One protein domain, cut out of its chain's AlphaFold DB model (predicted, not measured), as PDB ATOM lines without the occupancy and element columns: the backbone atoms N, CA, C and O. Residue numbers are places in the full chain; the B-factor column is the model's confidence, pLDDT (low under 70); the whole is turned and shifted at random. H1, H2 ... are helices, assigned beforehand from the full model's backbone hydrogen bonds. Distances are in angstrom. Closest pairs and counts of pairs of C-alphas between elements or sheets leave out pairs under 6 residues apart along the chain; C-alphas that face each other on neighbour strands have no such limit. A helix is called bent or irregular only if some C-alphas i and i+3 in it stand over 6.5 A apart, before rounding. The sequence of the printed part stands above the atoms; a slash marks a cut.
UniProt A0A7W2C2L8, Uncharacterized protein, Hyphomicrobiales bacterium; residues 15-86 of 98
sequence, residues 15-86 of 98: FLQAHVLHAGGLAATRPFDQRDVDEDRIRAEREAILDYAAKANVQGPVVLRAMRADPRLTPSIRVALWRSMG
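Overview. This is residues 15 to 86 of the 98 residues of an uncharacterized protein of Hyphomicrobiales bacterium (UniProt A0A7W2C2L8). Two helices, H1 and the longer H3, run side by side in opposite ways along the longest axis, with the short, irregular H2 in the turn at one end. Toward the other end H4 and H5 pack on H3, with the loop of residues 67 to 74 between them. The printed part has 72 residues with five named helices, H1 to H5 in chain order, and no named strand; the class is all helix. It is compact, with a radius of gyration of the C-alphas of 12.7 A, and elongated, spanning 38 by 20 by 17 A.

Along the chain. H1, residues 15 to 26, begins at C-alpha 15 (256.215, 345.040, 132.660) and is 16.4 A long. H2, residues 32 to 37, is irregular: C-alphas 33 and 36 are 8.1 A apart. H3, residues 39 to 55, measures 24.2 A. H4 holds residues 60 to 66. H5, residues 75 to 84, measures 14.3 A and ends at C-alpha 84 (254.341, 351.949, 123.967).

Arrangement. H3 is the hub. H1 touches it at a steep tilt of 40 degrees, opposite ways; their closest C-alphas, Gly 24 and Arg 41, are 4.2 A apart. H2 and H3 touch only at the corner, and only just, with 3 pairs of C-alphas within 8 A; the closest are Arg 35 and Arg 41, 7.4 A. H4 touches residues 49 to 53 of H3, about perpendicular at 85 degrees, closest at C-alphas Gly 60 and Ala 53, 5.3 A. H5 touches residues 52 to 55 of H3 at a steep tilt of 59 degrees, closest at C-alphas Ser 84 and Lys 55, 5.1 A. H2 is apart from H4 and H5. Every O i to N i+4 pair is within hydrogen-bond range in H1, H3, H4 and H5; H2 has 0 of 2, and 2 of 3 O i to N i+3 pairs.

Size, cuts and confidence. The C-alphas farthest apart, Arg 30 and Pro 75, are 37.8 A apart. The printed part has no cut and no long link. Its mean pLDDT is 96.6, and no printed residue is under 70.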
ATOM      1  N   PHE A  15     255.716 343.703 132.988       96.94
ATOM      2  CA  PHE A  15     256.215 345.040 132.660       96.94
ATOM      3  C   PHE A  15     255.100 346.088 132.693       96.94
ATOM      4  O   PHE A  15     255.268 347.126 133.328       96.94
ATOM      5  N   LEU A  16     253.939 345.804 132.094       97.94
ATOM      6  CA  LEU A  16     252.795 346.720 132.149       97.94
ATOM      7  C   LEU A  16     252.350 346.981 133.593       97.94
ATOM      8  O   LEU A  16     252.118 348.129 133.964       97.94
ATOM      9  N   GLN A  17     252.265 345.936 134.421       97.88
ATOM     10  CA  GLN A  17     251.959 346.086 135.842       97.88
ATOM     11  C   GLN A  17     253.006 346.943 136.552       97.88
ATOM     12  O   GLN A  17     252.633 347.881 137.246       97.88
ATOM     13  N   ALA A  18     254.296 346.673 136.349       97.81
ATOM     14  CA  ALA A  18     255.371 347.439 136.969       97.81
ATOM     15  C   ALA A  18     255.306 348.927 136.592       97.81
ATOM     16  O   ALA A  18     255.406 349.780 137.468       97.81
ATOM     17  N   HIS A  19     255.073 349.242 135.319       97.75
ATOM     18  CA  HIS A  19     254.937 350.617 134.845       97.75
ATOM     19  C   HIS A  19     253.729 351.339 135.459       97.75
ATOM     20  O   HIS A  19     253.869 352.459 135.952       97.75
ATOM     21  N   VAL A  20     252.557 350.696 135.476       97.62
ATOM     22  CA  VAL A  20     251.341 351.265 136.078       97.62
ATOM     23  C   VAL A  20     251.532 351.471 137.583       97.62
ATOM     24  O   VAL A  20     251.300 352.566 138.086       97.62
ATOM     25  N   LEU A  21     252.027 350.454 138.296       96.25
ATOM     26  CA  LEU A  21     252.297 350.533 139.734       96.25
ATOM     27  C   LEU A  21     253.349 351.593 140.069       96.25
ATOM     28  O   LEU A  21     253.229 352.257 141.095       96.25
ATOM     29  N   HIS A  22     254.361 351.773 139.220       97.19
ATOM     30  CA  HIS A  22     255.363 352.817 139.397       97.19
ATOM     31  C   HIS A  22     254.742 354.213 139.290       97.19
ATOM     32  O   HIS A  22     254.985 355.039 140.165       97.19
ATOM     33  N   ALA A  23     253.884 354.457 138.292       97.31
ATOM     34  CA  ALA A  23     253.154 355.721 138.173       97.31
ATOM     35  C   ALA A  23     252.294 356.002 139.418       97.31
ATOM     36  O   ALA A  23     252.359 357.091 139.987       97.31
ATOM     37  N   GLY A  24     251.561 354.993 139.899       97.19
ATOM     38  CA  GLY A  24     250.811 355.087 141.153       97.19
ATOM     39  C   GLY A  24     251.694 355.322 142.381       97.19
ATOM     40  O   GLY A  24     251.321 356.064 143.286       97.19
ATOM     41  N   GLY A  25     252.875 354.706 142.424       96.75
ATOM     42  CA  GLY A  25     253.852 354.879 143.495       96.75
ATOM     43  C   GLY A  25     254.440 356.289 143.548       96.75
ATOM     44  O   GLY A  25     254.628 356.815 144.639       96.75
ATOM     45  N   LEU A  26     254.677 356.919 142.395       97.19
ATOM     46  CA  LEU A  26     255.150 358.305 142.312       97.19
ATOM     47  C   LEU A  26     254.092 359.319 142.768       97.19
ATOM     48  O   LEU A  26     254.444 360.344 143.344       97.19
ATOM     49  N   ALA A  27     252.813 359.035 142.518       97.19
ATOM     50  CA  ALA A  27     251.690 359.886 142.916       97.19
ATOM     51  C   ALA A  27     251.136 359.567 144.316       97.19
ATOM     52  O   ALA A  27     250.188 360.205 144.765       97.19
ATOM     53  N   ALA A  28     251.689 358.559 144.989       96.31
ATOM     54  CA  ALA A  28     251.198 358.098 146.273       96.31
ATOM     55  C   ALA A  28     251.286 359.183 147.347       96.31
ATOM     56  O   ALA A  28     252.363 359.710 147.626       96.31
ATOM     57  N   THR A  29     250.170 359.424 148.027       96.62
ATOM     58  CA  THR A  29     250.122 360.293 149.212       96.62
ATOM     59  C   THR A  29     249.970 359.497 150.502       96.62
ATOM     60  O   THR A  29     250.165 360.037 151.593       96.62
ATOM     61  N   ARG A  30     249.648 358.200 150.392       92.81
ATOM     62  CA  ARG A  30     249.430 357.304 151.526       92.81
ATOM     63  C   ARG A  30     250.357 356.082 151.500       92.81
ATOM     64  O   ARG A  30     250.850 355.676 150.437       92.81
ATOM     65  N   PRO A  31     250.567 355.447 152.667       93.50
ATOM     66  CA  PRO A  31     251.235 354.153 152.774       93.50
ATOM     67  C   PRO A  31     250.667 353.070 151.836       93.50
ATOM     68  O   PRO A  31     249.550 353.160 151.321       93.50
ATOM     69  N   PHE A  32     251.458 352.028 151.572       86.06
ATOM     70  CA  PHE A  32     251.088 350.979 150.615       86.06
ATOM     71  C   PHE A  32     249.873 350.149 151.063       86.06
ATOM     72  O   PHE A  32     249.045 349.784 150.236       86.06
ATOM     73  N   ASP A  33     249.718 349.911 152.363       92.69
ATOM     74  CA  ASP A  33     248.573 349.228 152.979       92.69
ATOM     75  C   ASP A  33     247.252 350.006 152.847       92.69
ATOM     76  O   ASP A  33     246.181 349.419 152.952       92.69
ATOM     77  N   GLN A  34     247.313 351.306 152.545       92.88
ATOM     78  CA  GLN A  34     246.145 352.174 152.329       92.88
ATOM     79  C   GLN A  34     245.896 352.482 150.847       92.88
ATOM     80  O   GLN A  34     245.272 353.484 150.498       92.88
ATOM     81  N   ARG A  35     246.393 351.625 149.954       91.31
ATOM     82  CA  ARG A  35     246.310 351.796 148.500       91.31
ATOM     83  C   ARG A  35     244.891 352.002 147.978       91.31
ATOM     84  O   ARG A  35     244.710 352.809 147.074       91.31
ATOM     85  N   ASP A  36     243.913 351.314 148.553       91.19
ATOM     86  CA  ASP A  36     242.529 351.324 148.063       91.19
ATOM     87  C   ASP A  36     241.812 352.662 148.307       91.19
ATOM     88  O   ASP A  36     240.778 352.934 147.700       91.19
ATOM     89  N   VAL A  37     242.373 353.507 149.178       94.81
ATOM     90  CA  VAL A  37     241.840 354.828 149.550       94.81
ATOM     91  C   VAL A  37     242.779 355.979 149.161       94.81
ATOM     92  O   VAL A  37     242.544 357.123 149.548       94.81
ATOM     93  N   ASP A  38     243.857 355.691 148.424       96.44
ATOM     94  CA  ASP A  38     244.782 356.691 147.880       96.44
ATOM     95  C   ASP A  38     244.311 357.112 146.478       96.44
ATOM     96  O   ASP A  38     244.656 356.498 145.464       96.44
ATOM     97  N   GLU A  39     243.453 358.134 146.423       97.44
ATOM     98  CA  GLU A  39     242.827 358.602 145.179       97.44
ATOM     99  C   GLU A  39     243.849 359.086 144.142       97.44
ATOM    100  O   GLU A  39     243.674 358.824 142.949       97.44
ATOM    101  N   ASP A  40     244.932 359.735 144.580       97.25
ATOM    102  CA  ASP A  40     245.980 360.244 143.693       97.25
ATOM    103  C   ASP A  40     246.751 359.096 143.037       97.25
ATOM    104  O   ASP A  40     246.954 359.103 141.817       97.25
ATOM    105  N   ARG A  41     247.081 358.055 143.812       97.81
ATOM    106  CA  ARG A  41     247.638 356.804 143.282       97.81
ATOM    107  C   ARG A  41     246.690 356.162 142.271       97.81
ATOM    108  O   ARG A  41     247.107 355.843 141.160       97.81
ATOM    109  N   ILE A  42     245.419 355.975 142.634       96.88
ATOM    110  CA  ILE A  42     244.426 355.322 141.766       96.88
ATOM    111  C   ILE A  42     244.243 356.104 140.460       96.88
ATOM    112  O   ILE A  42     244.145 355.501 139.387       96.88
ATOM    113  N   ARG A  43     244.200 357.439 140.527       98.06
ATOM    114  CA  ARG A  43     244.100 358.302 139.347       98.06
ATOM    115  C   ARG A  43     245.326 358.145 138.449       98.06
ATOM    116  O   ARG A  43     245.147 357.873 137.265       98.06
ATOM    117  N   ALA A  44     246.536 358.230 139.001       98.25
ATOM    118  CA  ALA A  44     247.774 358.094 138.232       98.25
ATOM    119  C   ALA A  44     247.893 356.721 137.545       98.25
ATOM    120  O   ALA A  44     248.320 356.628 136.396       98.25
ATOM    121  N   GLU A  45     247.454 355.646 138.203       97.81
ATOM    122  CA  GLU A  45     247.426 354.308 137.599       97.81
ATOM    123  C   GLU A  45     246.443 354.215 136.427       97.81
ATOM    124  O   GLU A  45     246.753 353.617 135.393       97.81
ATOM    125  N   ARG A  46     245.263 354.836 136.554       97.94
ATOM    126  CA  ARG A  46     244.283 354.914 135.460       97.94
ATOM    127  C   ARG A  46     244.818 355.733 134.290       97.94
ATOM    128  O   ARG A  46     244.666 355.311 133.147       97.94
ATOM    129  N   GLU A  47     245.453 356.865 134.567       98.44
ATOM    130  CA  GLU A  47     246.081 357.711 133.549       98.44
ATOM    131  C   GLU A  47     247.198 356.961 132.815       98.44
ATOM    132  O   GLU A  47     247.223 356.976 131.586       98.44
ATOM    133  N   ALA A  48     248.040 356.209 133.531       98.38
ATOM    134  CA  ALA A  48     249.071 355.371 132.921       98.38
ATOM    135  C   ALA A  48     248.475 354.300 131.988       98.38
ATOM    136  O   ALA A  48     248.959 354.101 130.875       98.38
ATOM    137  N   ILE A  49     247.389 353.634 132.400       98.50
ATOM    138  CA  ILE A  49     246.684 352.664 131.545       98.50
ATOM    139  C   ILE A  49     246.190 353.329 130.254       98.50
ATOM    140  O   ILE A  49     246.337 352.753 129.173       98.50
ATOM    141  N   LEU A  50     245.601 354.523 130.354       98.50
ATOM    142  CA  LEU A  50     245.091 355.263 129.199       98.50
ATOM    143  C   LEU A  50     246.217 355.753 128.281       98.50
ATOM    144  O   LEU A  50     246.081 355.660 127.064       98.50
ATOM    145  N   ASP A  51     247.337 356.200 128.843       98.44
ATOM    146  CA  ASP A  51     248.523 356.615 128.091       98.44
ATOM    147  C   ASP A  51     249.120 355.448 127.286       98.44
ATOM    148  O   ASP A  51     249.324 355.564 126.074       98.44
ATOM    149  N   TYR A  52     249.305 354.275 127.904       98.25
ATOM    150  CA  TYR A  52     249.777 353.088 127.181       98.25
ATOM    151  C   TYR A  52     248.788 352.611 126.121       98.25
ATOM    152  O   TYR A  52     249.215 352.161 125.054       98.25
ATOM    153  N   ALA A  53     247.485 352.719 126.389       98.38
ATOM    154  CA  ALA A  53     246.448 352.399 125.417       98.38
ATOM    155  C   ALA A  53     246.536 353.327 124.195       98.38
ATOM    156  O   ALA A  53     246.583 352.843 123.062       98.38
ATOM    157  N   ALA A  54     246.648 354.640 124.420       98.50
ATOM    158  CA  ALA A  54     246.777 355.641 123.366       98.50
ATOM    159  C   ALA A  54     248.049 355.429 122.530       98.50
ATOM    160  O   ALA A  54     247.977 355.346 121.304       98.50
ATOM    161  N   LYS A  55     249.203 355.249 123.180       98.38
ATOM    162  CA  LYS A  55     250.493 354.995 122.512       98.38
ATOM    163  C   LYS A  55     250.507 353.701 121.695       98.38
ATOM    164  O   LYS A  55     251.164 353.642 120.659       98.38
ATOM    165  N   ALA A  56     249.792 352.671 122.143       97.81
ATOM    166  CA  ALA A  56     249.659 351.404 121.423       97.81
ATOM    167  C   ALA A  56     248.490 351.387 120.418       97.81
ATOM    168  O   ALA A  56     248.294 350.373 119.748       97.81
ATOM    169  N   ASN A  57     247.720 352.477 120.304       98.06
ATOM    170  CA  ASN A  57     246.503 352.568 119.494       98.06
ATOM    171  C   ASN A  57     245.484 351.446 119.799       98.06
ATOM    172  O   ASN A  57     244.950 350.789 118.903       98.06
ATOM    173  N   VAL A  58     245.235 351.196 121.086       98.12
ATOM    174  CA  VAL A  58     244.245 350.229 121.585       98.12
ATOM    175  C   VAL A  58     243.345 350.875 122.639       98.12
ATOM    176  O   VAL A  58     243.593 351.981 123.105       98.12
ATOM    177  N   GLN A  59     242.281 350.184 123.047       97.81
ATOM    178  CA  GLN A  59     241.414 350.650 124.133       97.81
ATOM    179  C   GLN A  59     241.978 350.246 125.506       97.81
ATOM    180  O   GLN A  59     242.597 349.190 125.636       97.81
ATOM    181  N   GLY A  60     241.684 351.019 126.558       96.88
ATOM    182  CA  GLY A  60     242.093 350.714 127.941       96.88
ATOM    183  C   GLY A  60     241.809 349.271 128.408       96.88
ATOM    184  O   GLY A  60     242.701 348.642 128.981       96.88
ATOM    185  N   PRO A  61     240.639 348.666 128.099       98.19
ATOM    186  CA  PRO A  61     240.375 347.262 128.421       98.19
ATOM    187  C   PRO A  61     241.366 346.266 127.799       98.19
ATOM    188  O   PRO A  61     241.583 345.194 128.359       98.19
ATOM    189  N   VAL A  62     241.993 346.598 126.667       98.19
ATOM    190  CA  VAL A  62     243.036 345.760 126.053       98.19
ATOM    191  C   VAL A  62     244.302 345.757 126.910       98.19
ATOM    192  O   VAL A  62     244.873 344.692 127.129       98.19
ATOM    193  N   VAL A  63     244.695 346.910 127.459       98.31
ATOM    194  CA  VAL A  63     245.829 347.014 128.393       98.31
ATOM    195  C   VAL A  63     245.552 346.198 129.656       98.31
ATOM    196  O   VAL A  63     246.388 345.397 130.063       98.31
ATOM    197  N   LEU A  64     244.342 346.298 130.218       98.19
ATOM    198  CA  LEU A  64     243.940 345.507 131.389       98.19
ATOM    199  C   LEU A  64     243.978 343.992 131.127       98.19
ATOM    200  O   LEU A  64     244.379 343.222 131.999       98.19
ATOM    201  N   ARG A  65     243.586 343.548 129.926       98.31
ATOM    202  CA  ARG A  65     243.718 342.141 129.508       98.31
ATOM    203  C   ARG A  65     245.185 341.730 129.373       98.31
ATOM    204  O   ARG A  65     245.550 340.644 129.817       98.31
ATOM    205  N   ALA A  66     246.033 342.598 128.823       97.94
ATOM    206  CA  ALA A  66     247.469 342.347 128.702       97.94
ATOM    207  C   ALA A  66     248.153 342.236 130.073       97.94
ATOM    208  O   ALA A  66     248.930 341.312 130.284       97.94
ATOM    209  N   MET A  67     247.778 343.084 131.037       98.12
ATOM    210  CA  MET A  67     248.222 343.003 132.437       98.12
ATOM    211  C   MET A  67     247.808 341.699 133.139       98.12
ATOM    212  O   MET A  67     248.329 341.396 134.207       98.12
ATOM    213  N   ARG A  68     246.875 340.925 132.572       97.62
ATOM    214  CA  ARG A  68     246.452 339.601 133.064       97.62
ATOM    215  C   ARG A  68     247.014 338.449 132.225       97.62
ATOM    216  O   ARG A  68     246.518 337.332 132.329       97.62
ATOM    217  N   ALA A  69     248.009 338.728 131.381       97.00
ATOM    218  CA  ALA A  69     248.624 337.769 130.467       97.00
ATOM    219  C   ALA A  69     247.611 337.045 129.555       97.00
ATOM    220  O   ALA A  69     247.782 335.865 129.254       97.00
ATOM    221  N   ASP A  70     246.554 337.735 129.102       97.00
ATOM    222  CA  ASP A  70     245.518 337.118 128.267       97.00
ATOM    223  C   ASP A  70     246.120 336.518 126.973       97.00
ATOM    224  O   ASP A  70     246.616 337.263 126.113       97.00
ATOM    225  N   PRO A  71     246.053 335.182 126.782       91.88
ATOM    226  CA  PRO A  71     246.660 334.514 125.634       91.88
ATOM    227  C   PRO A  71     245.942 334.826 124.314       91.88
ATOM    228  O   PRO A  71     246.493 334.579 123.243       91.88
ATOM    229  N   ARG A  72     244.725 335.382 124.366       95.31
ATOM    230  CA  ARG A  72     243.905 335.708 123.190       95.31
ATOM    231  C   ARG A  72     244.299 337.030 122.532       95.31
ATOM    232  O   ARG A  72     243.730 337.376 121.499       95.31
ATOM    233  N   LEU A  73     245.218 337.800 123.118       95.44
ATOM    234  CA  LEU A  73     245.744 338.997 122.462       95.44
ATOM    235  C   LEU A  73     246.550 338.604 121.225       95.44
ATOM    236  O   LEU A  73     247.342 337.661 121.255       95.44
ATOM    237  N   THR A  74     246.373 339.333 120.129       95.75
ATOM    238  CA  THR A  74     247.136 339.070 118.909       95.75
ATOM    239  C   THR A  74     248.613 339.428 119.114       95.75
ATOM    240  O   THR A  74     248.935 340.314 119.915       95.75
ATOM    241  N   PRO A  75     249.539 338.793 118.371       93.31
ATOM    242  CA  PRO A  75     250.947 339.183 118.389       93.31
ATOM    243  C   PRO A  75     251.163 340.675 118.094       93.31
ATOM    244  O   PRO A  75     251.967 341.313 118.766       93.31
ATOM    245  N   SER A  76     250.398 341.251 117.160       94.50
ATOM    246  CA  SER A  76     250.486 342.674 116.805       94.50
ATOM    247  C   SER A  76     250.156 343.606 117.973       94.50
ATOM    248  O   SER A  76     250.890 344.563 118.210       94.50
ATOM    249  N   ILE A  77     249.108 343.301 118.747       97.31
ATOM    250  CA  ILE A  77     248.746 344.071 119.946       97.31
ATOM    251  C   ILE A  77     249.856 343.979 120.993       97.31
ATOM    252  O   ILE A  77     250.229 344.990 121.585       97.31
ATOM    253  N   ARG A  78     250.426 342.785 121.207       95.94
ATOM    254  CA  ARG A  78     251.533 342.616 122.161       95.94
ATOM    255  C   ARG A  78     252.756 343.444 121.771       95.94
ATOM    256  O   ARG A  78     253.333 344.101 122.629       95.94
ATOM    257  N   VAL A  79     253.123 343.453 120.488       95.12
ATOM    258  CA  VAL A  79     254.237 344.271 119.980       95.12
ATOM    259  C   VAL A  79     253.955 345.764 120.160       95.12
ATOM    260  O   VAL A  79     254.839 346.495 120.603       95.12
ATOM    261  N   ALA A  80     252.735 346.225 119.872       97.00
ATOM    262  CA  ALA A  80     252.355 347.624 120.073       97.00
ATOM    263  C   ALA A  80     252.463 348.050 121.549       97.00
ATOM    264  O   ALA A  80     252.967 349.134 121.836       97.00
ATOM    265  N   LEU A  81     252.063 347.181 122.483       97.88
ATOM    266  CA  LEU A  81     252.179 347.430 123.923       97.88
ATOM    267  C   LEU A  81     253.630 347.414 124.422       97.88
ATOM    268  O   LEU A  81     253.987 348.208 125.283       97.88
ATOM    269  N   TRP A  82     254.498 346.562 123.874       96.69
ATOM    270  CA  TRP A  82     255.933 346.651 124.169       96.69
ATOM    271  C   TRP A  82     256.513 347.990 123.710       96.69
ATOM    272  O   TRP A  82     257.189 348.685 124.475       96.69
ATOM    273  N   ARG A  83     256.177 348.400 122.485       96.25
ATOM    274  CA  ARG A  83     256.656 349.657 121.904       96.25
ATOM    275  C   ARG A  83     256.093 350.891 122.608       96.25
ATOM    276  O   ARG A  83     256.803 351.888 122.686       96.25
ATOM    277  N   SER A  84     254.884 350.837 123.172       97.56
ATOM    278  CA  SER A  84     254.341 351.949 123.967       97.56
ATOM    279  C   SER A  84     255.110 352.193 125.270       97.56
ATOM    280  O   SER A  84     255.115 353.317 125.771       97.56
ATOM    281  N   MET A  85     255.820 351.179 125.774       96.25
ATOM    282  CA  MET A  85     256.776 351.293 126.881       96.25
ATOM    283  C   MET A  85     258.201 351.645 126.412       96.25
ATOM    284  O   MET A  85     259.117 351.706 127.224       96.25
ATOM    285  N   GLY A  86     258.413 351.871 125.110       94.69
ATOM    286  CA  GLY A  86     259.734 352.139 124.532       94.69
ATOM    287  C   GLY A  86     260.622 350.899 124.392       94.69
ATOM    288  O   GLY A  86     261.825 351.028 124.178       94.69
TER     289      GLY A  86